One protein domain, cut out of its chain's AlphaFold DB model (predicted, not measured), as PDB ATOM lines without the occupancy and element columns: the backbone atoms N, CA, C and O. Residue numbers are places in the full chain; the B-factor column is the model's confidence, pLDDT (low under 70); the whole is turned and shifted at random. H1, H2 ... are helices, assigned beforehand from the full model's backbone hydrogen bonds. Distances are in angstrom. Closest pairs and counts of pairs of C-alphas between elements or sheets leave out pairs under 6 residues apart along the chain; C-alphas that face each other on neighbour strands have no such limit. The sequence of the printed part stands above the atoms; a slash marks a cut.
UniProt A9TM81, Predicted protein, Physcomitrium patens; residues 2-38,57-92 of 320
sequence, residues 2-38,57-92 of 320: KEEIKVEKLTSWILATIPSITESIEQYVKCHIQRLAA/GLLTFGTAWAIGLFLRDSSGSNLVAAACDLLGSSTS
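AT A GLANCE: This is residues 2 to 38 and 57 to 92 of the 320 residues of the protein "Predicted protein" of Physcomitrium patens (UniProt A9TM81). Three helices, H2, H3 and H4, make a small up-and-down bundle, in which each runs against the one before it along the chain; H4 folds back beside H3 in a hairpin and also packs on the longer H2. Residues 2 to 17, with H1, stick out as an arm near the first residues of H2 and make much of the length. The printed part has 73 residues with four named helices in the order H1, H2, H3, H4 and no named strand, and its class is all helix. The whole is loose, with a radius of gyration of the C-alphas of 14.3 A, and elongated, spanning 47 by 26 by 22 A.

IN THESE COORDINATES: H1, residues 7 to 17, begins at C-alpha 7 (214.935, 173.809, 205.284) and is 15.1 A long from first to last C-alpha. H2, residues 21 to 38, measures 25.3 A and ends at C-alpha 38 (198.194, 172.354, 236.194). H3, residues 61 to 70, measures 14.5 A. H4, residues 74 to 85, measures 16.3 A and ends at C-alpha 85 (210.062, 176.599, 235.657).

HOW THE PARTS SIT: H3 and H4 form a helical hairpin and touch, closest at the C-alphas of Gly 68 and Gly 76, 3.8 A apart, opposite ways at a shallow tilt of 20 degrees. H2 and H4 touch, closest at the C-alphas of Cys 31 and Cys 84, 6.3 A apart; they run the same way at a shallow tilt of 34 degrees, only just short of steep. H2 and H3 are close but not clearly touching, with the C-alphas of Ile 21 and Leu 69 closest at 6.0 A. H1 and H2 are close but not clearly touching, about perpendicular at 81 degrees, with the C-alphas of Leu 15 in H1 and Ile 21 in H2 closest at 6.5 A. H1 is apart from H3 and H4. Every O i to N i+4 pair is within hydrogen-bond range in H1, H2 and H4, and 5 of 6 in H3.

THE WHOLE: The C-alphas of Lys 2 and Ser 92, the two farthest apart, are 48.7 A apart. Residues 39 to 56 are not printed, and C-alphas 38 and 57 stand 25.4 A apart across this cut. Of the links that are printed whole, H1 to H2 and H3 to H4, both are tight. The mean pLDDT of the printed part is 74.9; 18 residues are under 70, among them residues 2 to 4 and 84 to 92.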
ATOM      1  N   LYS A   2     220.730 184.214 195.114       48.28
ATOM      2  CA  LYS A   2     220.526 183.827 196.514       48.28
ATOM      3  C   LYS A   2     220.419 182.305 196.526       48.28
ATOM      4  O   LYS A   2     219.447 181.773 196.003       48.28
ATOM      5  N   GLU A   3     221.442 181.618 197.021       61.31
ATOM      6  CA  GLU A   3     221.325 180.190 197.307       61.31
ATOM      7  C   GLU A   3     220.321 180.022 198.450       61.31
ATOM      8  O   GLU A   3     220.590 180.388 199.594       61.31
ATOM      9  N   GLU A   4     219.130 179.523 198.131       69.44
ATOM     10  CA  GLU A   4     218.156 179.130 199.141       69.44
ATOM     11  C   GLU A   4     218.620 177.829 199.797       69.44
ATOM     12  O   GLU A   4     218.655 176.756 199.188       69.44
ATOM     13  N   ILE A   5     218.995 177.928 201.071       76.50
ATOM     14  CA  ILE A   5     219.286 176.761 201.894       76.50
ATOM     15  C   ILE A   5     217.963 176.027 202.125       76.50
ATOM     16  O   ILE A   5     217.058 176.548 202.776       76.50
ATOM     17  N   LYS A   6     217.851 174.801 201.602       85.25
ATOM     18  CA  LYS A   6     216.693 173.935 201.859       85.25
ATOM     19  C   LYS A   6     216.518 173.730 203.365       85.25
ATOM     20  O   LYS A   6     217.472 173.347 204.044       85.25
ATOM     21  N   VAL A   7     215.292 173.915 203.856       82.56
ATOM     22  CA  VAL A   7     214.935 173.809 205.284       82.56
ATOM     23  C   VAL A   7     215.404 172.484 205.890       82.56
ATOM     24  O   VAL A   7     215.965 172.486 206.974       82.56
ATOM     25  N   GLU A   8     215.286 171.375 205.159       83.81
ATOM     26  CA  GLU A   8     215.734 170.043 205.601       83.81
ATOM     27  C   GLU A   8     217.240 169.960 205.890       83.81
ATOM     28  O   GLU A   8     217.671 169.297 206.832       83.81
ATOM     29  N   LYS A   9     218.065 170.653 205.094       84.56
ATOM     30  CA  LYS A   9     219.514 170.704 205.331       84.56
ATOM     31  C   LYS A   9     219.829 171.540 206.564       84.56
ATOM     32  O   LYS A   9     220.710 171.171 207.335       84.56
ATOM     33  N   LEU A  10     219.103 172.641 206.752       82.69
ATOM     34  CA  LEU A  10     219.247 173.490 207.926       82.69
ATOM     35  C   LEU A  10     218.832 172.741 209.199       82.69
ATOM     36  O   LEU A  10     219.580 172.747 210.169       82.69
ATOM     37  N   THR A  11     217.685 172.060 209.194       81.00
ATOM     38  CA  THR A  11     217.201 171.299 210.354       81.00
ATOM     39  C   THR A  11     218.122 170.131 210.681       81.00
ATOM     40  O   THR A  11     218.490 169.963 211.840       81.00
ATOM     41  N   SER A  12     218.573 169.374 209.677       82.25
ATOM     42  CA  SER A  12     219.549 168.298 209.874       82.25
ATOM     43  C   SER A  12     220.867 168.821 210.456       82.25
ATOM     44  O   SER A  12     221.388 168.242 211.407       82.25
ATOM     45  N   TRP A  13     221.370 169.956 209.958       83.31
ATOM     46  CA  TRP A  13     222.572 170.592 210.499       83.31
ATOM     47  C   TRP A  13     222.383 171.070 211.943       83.31
ATOM     48  O   TRP A  13     223.254 170.829 212.776       83.31
ATOM     49  N   ILE A  14     221.248 171.699 212.264       81.06
ATOM     50  CA  ILE A  14     220.916 172.150 213.625       81.06
ATOM     51  C   ILE A  14     220.915 170.965 214.598       81.06
ATOM     52  O   ILE A  14     221.583 171.025 215.629       81.06
ATOM     53  N   LEU A  15     220.217 169.879 214.248       78.81
ATOM     54  CA  LEU A  15     220.134 168.671 215.073       78.81
ATOM     55  C   LEU A  15     221.500 167.992 215.252       78.81
ATOM     56  O   LEU A  15     221.769 167.441 216.313       78.81
ATOM     57  N   ALA A  16     222.372 168.053 214.243       77.44
ATOM     58  CA  ALA A  16     223.721 167.493 214.321       77.44
ATOM     59  C   ALA A  16     224.709 168.378 215.103       77.44
ATOM     60  O   ALA A  16     225.667 167.875 215.687       77.44
ATOM     61  N   THR A  17     224.509 169.698 215.095       76.56
ATOM     62  CA  THR A  17     225.480 170.664 215.637       76.56
ATOM     63  C   THR A  17     225.189 171.019 217.092       76.56
ATOM     64  O   THR A  17     226.124 171.256 217.860       76.56
ATOM     65  N   ILE A  18     223.913 171.049 217.489       75.25
ATOM     66  CA  ILE A  18     223.497 171.409 218.848       75.25
ATOM     67  C   ILE A  18     223.321 170.123 219.672       75.25
ATOM     68  O   ILE A  18     222.344 169.406 219.468       75.25
ATOM     69  N   PRO A  19     224.239 169.810 220.606       65.44
ATOM     70  CA  PRO A  19     224.373 168.462 221.167       65.44
ATOM     71  C   PRO A  19     223.173 167.955 221.975       65.44
ATOM     72  O   PRO A  19     223.024 166.748 222.100       65.44
ATOM     73  N   SER A  20     222.354 168.848 222.538       68.00
ATOM     74  CA  SER A  20     221.245 168.498 223.441       68.00
ATOM     75  C   SER A  20     219.894 169.053 222.984       68.00
ATOM     76  O   SER A  20     218.950 169.123 223.769       68.00
ATOM     77  N   ILE A  21     219.759 169.445 221.711       77.62
ATOM     78  CA  ILE A  21     218.521 170.069 221.225       77.62
ATOM     79  C   ILE A  21     217.315 169.129 221.258       77.62
ATOM     80  O   ILE A  21     216.220 169.565 221.598       77.62
ATOM     81  N   THR A  22     217.502 167.844 220.959       74.94
ATOM     82  CA  THR A  22     216.425 166.845 220.977       74.94
ATOM     83  C   THR A  22     215.901 166.618 222.392       74.94
ATOM     84  O   THR A  22     214.702 166.758 222.624       74.94
ATOM     85  N   GLU A  23     216.799 166.364 223.346       72.44
ATOM     86  CA  GLU A  23     216.472 166.206 224.771       72.44
ATOM     87  C   GLU A  23     215.838 167.479 225.348       72.44
ATOM     88  O   GLU A  23     214.871 167.422 226.104       72.44
ATOM     89  N   SER A  24     216.332 168.649 224.940       69.50
ATOM     90  CA  SER A  24     215.813 169.935 225.414       69.50
ATOM     91  C   SER A  24     214.420 170.247 224.870       69.50
ATOM     92  O   SER A  24     213.603 170.823 225.586       69.50
ATOM     93  N   ILE A  25     214.124 169.868 223.622       75.75
ATOM     94  CA  ILE A  25     212.771 169.973 223.056       75.75
ATOM     95  C   ILE A  25     211.828 169.022 223.792       75.75
ATOM     96  O   ILE A  25     210.723 169.429 224.142       75.75
ATOM     97  N   GLU A  26     212.253 167.787 224.065       76.25
ATOM     98  CA  GLU A  26     211.457 166.831 224.838       76.25
ATOM     99  C   GLU A  26     211.125 167.383 226.230       76.25
ATOM    100  O   GLU A  26     209.958 167.395 226.630       76.25
ATOM    101  N   GLN A  27     212.125 167.913 226.941       71.06
ATOM    102  CA  GLN A  27     211.928 168.546 228.245       71.06
ATOM    103  C   GLN A  27     211.005 169.760 228.165       71.06
ATOM    104  O   GLN A  27     210.070 169.857 228.957       71.06
ATOM    105  N   TYR A  28     211.206 170.643 227.184       71.62
ATOM    106  CA  TYR A  28     210.339 171.800 226.973       71.62
ATOM    107  C   TYR A  28     208.883 171.380 226.748       71.62
ATOM    108  O   TYR A  28     207.981 171.892 227.408       71.62
ATOM    109  N   VAL A  29     208.642 170.417 225.851       75.75
ATOM    110  CA  VAL A  29     207.296 169.904 225.559       75.75
ATOM    111  C   VAL A  29     206.683 169.272 226.805       75.75
ATOM    112  O   VAL A  29     205.529 169.556 227.126       75.75
ATOM    113  N   LYS A  30     207.447 168.468 227.550       76.44
ATOM    114  CA  LYS A  30     206.995 167.843 228.799       76.44
ATOM    115  C   LYS A  30     206.585 168.885 229.839       76.44
ATOM    116  O   LYS A  30     205.470 168.807 230.351       76.44
ATOM    117  N   CYS A  31     207.436 169.873 230.110       67.56
ATOM    118  CA  CYS A  31     207.136 170.958 231.044       67.56
ATOM    119  C   CYS A  31     205.928 171.782 230.579       67.56
ATOM    120  O   CYS A  31     205.050 172.106 231.376       67.56
ATOM    121  N   HIS A  32     205.831 172.075 229.279       70.00
ATOM    122  CA  HIS A  32     204.707 172.821 228.718       70.00
ATOM    123  C   HIS A  32     203.376 172.070 228.876       70.00
ATOM    124  O   HIS A  32     202.383 172.663 229.295       70.00
ATOM    125  N   ILE A  33     203.355 170.760 228.603       76.25
ATOM    126  CA  ILE A  33     202.175 169.906 228.804       76.25
ATOM    127  C   ILE A  33     201.796 169.842 230.287       76.25
ATOM    128  O   ILE A  33     200.619 169.973 230.617       76.25
ATOM    129  N   GLN A  34     202.771 169.667 231.184       73.31
ATOM    130  CA  GLN A  34     202.534 169.643 232.631       73.31
ATOM    131  C   GLN A  34     201.924 170.956 233.129       73.31
ATOM    132  O   GLN A  34     200.979 170.926 233.915       73.31
ATOM    133  N   ARG A  35     202.391 172.099 232.617       67.56
ATOM    134  CA  ARG A  35     201.826 173.413 232.942       67.56
ATOM    135  C   ARG A  35     200.381 173.554 232.467       67.56
ATOM    136  O   ARG A  35     199.518 173.922 233.250       67.56
ATOM    137  N   LEU A  36     200.093 173.171 231.221       70.88
ATOM    138  CA  LEU A  36     198.721 173.171 230.691       70.88
ATOM    139  C   LEU A  36     197.779 172.239 231.472       70.88
ATOM    140  O   LEU A  36     196.568 172.459 231.482       70.88
ATOM    141  N   ALA A  37     198.310 171.182 232.091       70.69
ATOM    142  CA  ALA A  37     197.549 170.304 232.973       70.69
ATOM    143  C   ALA A  37     197.315 170.931 234.362       70.69
ATOM    144  O   ALA A  37     196.213 170.796 234.893       70.69
ATOM    145  N   ALA A  38     198.303 171.642 234.918       65.38
ATOM    146  CA  ALA A  38     198.194 172.354 236.194       65.38
ATOM    147  C   ALA A  38     197.224 173.550 236.120       65.38
ATOM    148  O   ALA A  38     196.361 173.686 236.986       65.38
ATOM    149  N   GLY A  57     215.653 189.550 236.349       83.56
ATOM    150  CA  GLY A  57     217.087 189.324 236.490       83.56
ATOM    151  C   GLY A  57     217.779 189.042 235.153       83.56
ATOM    152  O   GLY A  57     217.153 188.944 234.096       83.56
ATOM    153  N   LEU A  58     219.098 188.865 235.191       90.44
ATOM    154  CA  LEU A  58     219.878 188.517 233.997       90.44
ATOM    155  C   LEU A  58     219.578 187.097 233.504       90.44
ATOM    156  O   LEU A  58     219.657 186.837 232.300       90.44
ATOM    157  N   LEU A  59     219.233 186.178 234.411       89.94
ATOM    158  CA  LEU A  59     218.822 184.824 234.051       89.94
ATOM    159  C   LEU A  59     217.365 184.803 233.568       89.94
ATOM    160  O   LEU A  59     216.433 184.541 234.325       89.94
ATOM    161  N   THR A  60     217.176 185.079 232.282       88.38
ATOM    162  CA  THR A  60     215.875 184.939 231.612       88.38
ATOM    163  C   THR A  60     215.642 183.504 231.134       88.38
ATOM    164  O   THR A  60     216.596 182.736 230.992       88.38
ATOM    165  N   PHE A  61     214.391 183.166 230.786       84.06
ATOM    166  CA  PHE A  61     214.051 181.911 230.097       84.06
ATOM    167  C   PHE A  61     214.992 181.639 228.915       84.06
ATOM    168  O   PHE A  61     215.612 180.581 228.836       84.06
ATOM    169  N   GLY A  62     215.145 182.621 228.018       84.25
ATOM    170  CA  GLY A  62     215.963 182.474 226.814       84.25
ATOM    171  C   GLY A  62     217.441 182.260 227.133       84.25
ATOM    172  O   GLY A  62     218.098 181.450 226.487       84.25
ATOM    173  N   THR A  63     217.955 182.933 228.164       89.19
ATOM    174  CA  THR A  63     219.340 182.771 228.623       89.19
ATOM    175  C   THR A  63     219.577 181.387 229.219       89.19
ATOM    176  O   THR A  63     220.536 180.720 228.834       89.19
ATOM    177  N   ALA A  64     218.707 180.941 230.126       89.06
ATOM    178  CA  ALA A  64     218.808 179.626 230.754       89.06
ATOM    179  C   ALA A  64     218.704 178.505 229.710       89.06
ATOM    180  O   ALA A  64     219.536 177.599 229.696       89.06
ATOM    181  N   TRP A  65     217.755 178.625 228.778       85.94
ATOM    182  CA  TRP A  65     217.560 177.666 227.694       85.94
ATOM    183  C   TRP A  65     218.763 177.611 226.746       85.94
ATOM    184  O   TRP A  65     219.275 176.531 226.458       85.94
ATOM    185  N   ALA A  66     219.275 178.769 226.313       87.81
ATOM    186  CA  ALA A  66     220.449 178.833 225.448       87.81
ATOM    187  C   ALA A  66     221.690 178.241 226.127       87.81
ATOM    188  O   ALA A  66     222.392 177.443 225.519       87.81
ATOM    189  N   ILE A  67     221.962 178.567 227.393       90.38
ATOM    190  CA  ILE A  67     223.103 177.980 228.110       90.38
ATOM    191  C   ILE A  67     222.913 176.468 228.257       90.38
ATOM    192  O   ILE A  67     223.831 175.713 227.939       90.38
ATOM    193  N   GLY A  68     221.724 176.025 228.667       87.44
ATOM    194  CA  GLY A  68     221.412 174.612 228.868       87.44
ATOM    195  C   GLY A  68     221.636 173.750 227.620       87.44
ATOM    196  O   GLY A  68     222.272 172.702 227.711       87.44
ATOM    197  N   LEU A  69     221.247 174.243 226.439       84.25
ATOM    198  CA  LEU A  69     221.480 173.588 225.140       84.25
ATOM    199  C   LEU A  69     222.957 173.399 224.767       84.25
ATOM    200  O   LEU A  69     223.310 172.558 223.938       84.25
ATOM    201  N   PHE A  70     223.836 174.233 225.315       82.38
ATOM    202  CA  PHE A  70     225.262 174.177 225.016       82.38
ATOM    203  C   PHE A  70     226.065 173.441 226.078       82.38
ATOM    204  O   PHE A  70     227.250 173.173 225.858       82.38
ATOM    205  N   LEU A  71     225.449 173.069 227.192       80.62
ATOM    206  CA  LEU A  71     226.041 172.196 228.190       80.62
ATOM    207  C   LEU A  71     225.702 170.738 227.868       80.62
ATOM    208  O   LEU A  71     224.634 170.424 227.352       80.62
ATOM    209  N   ARG A  72     226.671 169.845 228.090       74.00
ATOM    210  CA  ARG A  72     226.549 168.404 227.787       74.00
ATOM    211  C   ARG A  72     226.401 167.546 229.044       74.00
ATOM    212  O   ARG A  72     226.381 166.326 228.950       74.00
ATOM    213  N   ASP A  73     226.397 168.178 230.208       74.31
ATOM    214  CA  ASP A  73     226.294 167.547 231.514       74.31
ATOM    215  C   ASP A  73     224.885 167.727 232.095       74.31
ATOM    216  O   ASP A  73     224.027 168.403 231.521       74.31
ATOM    217  N   SER A  74     224.647 167.138 233.267       72.00
ATOM    218  CA  SER A  74     223.378 167.276 233.989       72.00
ATOM    219  C   SER A  74     223.030 168.731 234.321       72.00
ATOM    220  O   SER A  74     221.856 169.067 234.424       72.00
ATOM    221  N   SER A  75     224.022 169.621 234.430       73.31
ATOM    222  CA  SER A  75     223.803 171.061 234.607       73.31
ATOM    223  C   SER A  75     223.011 171.673 233.445       73.31
ATOM    224  O   SER A  75     222.215 172.585 233.662       73.31
ATOM    225  N   GLY A  76     223.203 171.170 232.220       77.25
ATOM    226  CA  GLY A  76     222.508 171.641 231.025       77.25
ATOM    227  C   GLY A  76     221.025 171.301 231.017       77.25
ATOM    228  O   GLY A  76     220.188 172.194 230.906       77.25
ATOM    229  N   SER A  77     220.697 170.023 231.205       73.69
ATOM    230  CA  SER A  77     219.307 169.561 231.281       73.69
ATOM    231  C   SER A  77     218.569 170.179 232.470       73.69
ATOM    232  O   SER A  77     217.416 170.588 232.347       73.69
ATOM    233  N   ASN A  78     219.255 170.355 233.600       75.50
ATOM    234  CA  ASN A  78     218.697 171.064 234.744       75.50
ATOM    235  C   ASN A  78     218.413 172.538 234.426       75.50
ATOM    236  O   ASN A  78     217.365 173.037 234.817       75.50
ATOM    237  N   LEU A  79     219.299 173.236 233.704       80.56
ATOM    238  CA  LEU A  79     219.068 174.619 233.271       80.56
ATOM    239  C   LEU A  79     217.904 174.747 232.284       80.56
ATOM    240  O   LEU A  79     217.168 175.729 232.346       80.56
ATOM    241  N   VAL A  80     217.716 173.773 231.391       78.38
ATOM    242  CA  VAL A  80     216.566 173.739 230.471       78.38
ATOM    243  C   VAL A  80     215.261 173.512 231.236       78.38
ATOM    244  O   VAL A  80     214.277 174.210 230.978       78.38
ATOM    245  N   ALA A  81     215.253 172.597 232.207       74.19
ATOM    246  CA  ALA A  81     214.109 172.391 233.093       74.19
ATOM    247  C   ALA A  81     213.805 173.652 233.926       74.19
ATOM    248  O   ALA A  81     212.690 174.162 233.884       74.19
ATOM    249  N   ALA A  82     214.830 174.230 234.560       71.94
ATOM    250  CA  ALA A  82     214.768 175.510 235.269       71.94
ATOM    251  C   ALA A  82     214.230 176.648 234.397       71.94
ATOM    252  O   ALA A  82     213.440 177.466 234.862       71.94
ATOM    253  N   ALA A  83     214.647 176.722 233.128       73.88
ATOM    254  CA  ALA A  83     214.119 177.704 232.191       73.88
ATOM    255  C   ALA A  83     212.599 177.556 232.088       73.88
ATOM    256  O   ALA A  83     211.880 178.537 232.229       73.88
ATOM    257  N   CYS A  84     212.098 176.332 231.926       65.56
ATOM    258  CA  CYS A  84     210.661 176.077 231.882       65.56
ATOM    259  C   CYS A  84     209.955 176.444 233.197       65.56
ATOM    260  O   CYS A  84     208.836 176.952 233.157       65.56
ATOM    261  N   ASP A  85     210.612 176.262 234.341       66.38
ATOM    262  CA  ASP A  85     210.062 176.599 235.657       66.38
ATOM    263  C   ASP A  85     210.000 178.111 235.923       66.38
ATOM    264  O   ASP A  85     209.056 178.585 236.562       66.38
ATOM    265  N   LEU A  86     210.909 178.900 235.333       65.12
ATOM    266  CA  LEU A  86     210.840 180.371 235.322       65.12
ATOM    267  C   LEU A  86     209.554 180.910 234.655       65.12
ATOM    268  O   LEU A  86     209.248 182.093 234.799       65.12
ATOM    269  N   LEU A  87     208.785 180.069 233.947       57.53
ATOM    270  CA  LEU A  87     207.464 180.394 233.390       57.53
ATOM    271  C   LEU A  87     206.284 180.039 234.321       57.53
ATOM    272  O   LEU A  87     205.135 180.205 233.898       57.53
ATOM    273  N   GLY A  88     206.535 179.577 235.555       51.41
ATOM    274  CA  GLY A  88     205.513 179.440 236.604       51.41
ATOM    275  C   GLY A  88     205.403 178.071 237.286       51.41
ATOM    276  O   GLY A  88     204.289 177.582 237.446       51.41
ATOM    277  N   SER A  89     206.509 177.440 237.700       50.62
ATOM    278  CA  SER A  89     206.478 176.182 238.473       50.62
ATOM    279  C   SER A  89     207.200 176.282 239.834       50.62
ATOM    280  O   SER A  89     208.032 177.156 240.059       50.62
ATOM    281  N   SER A  90     206.817 175.403 240.772       50.38
ATOM    282  CA  SER A  90     207.171 175.400 242.207       50.38
ATOM    283  C   SER A  90     208.589 174.893 242.531       50.38
ATOM    284  O   SER A  90     208.913 174.664 243.704       50.38
ATOM    285  N   THR A  91     209.444 174.638 241.544       54.12
ATOM    286  CA  THR A  91     210.785 174.103 241.802       54.12
ATOM    287  C   THR A  91     211.724 175.222 242.281       54.12
ATOM    288  O   THR A  91     211.881 176.269 241.666       54.12
ATOM    289  N   SER A  92     212.387 175.007 243.424       62.88
ATOM    290  CA  SER A  92     213.333 175.953 244.057       62.88
ATOM    291  C   SER A  92     214.688 176.062 243.319       62.88
ATOM    292  O   SER A  92     215.728 176.354 243.925       62.88
TER     293      SER A  92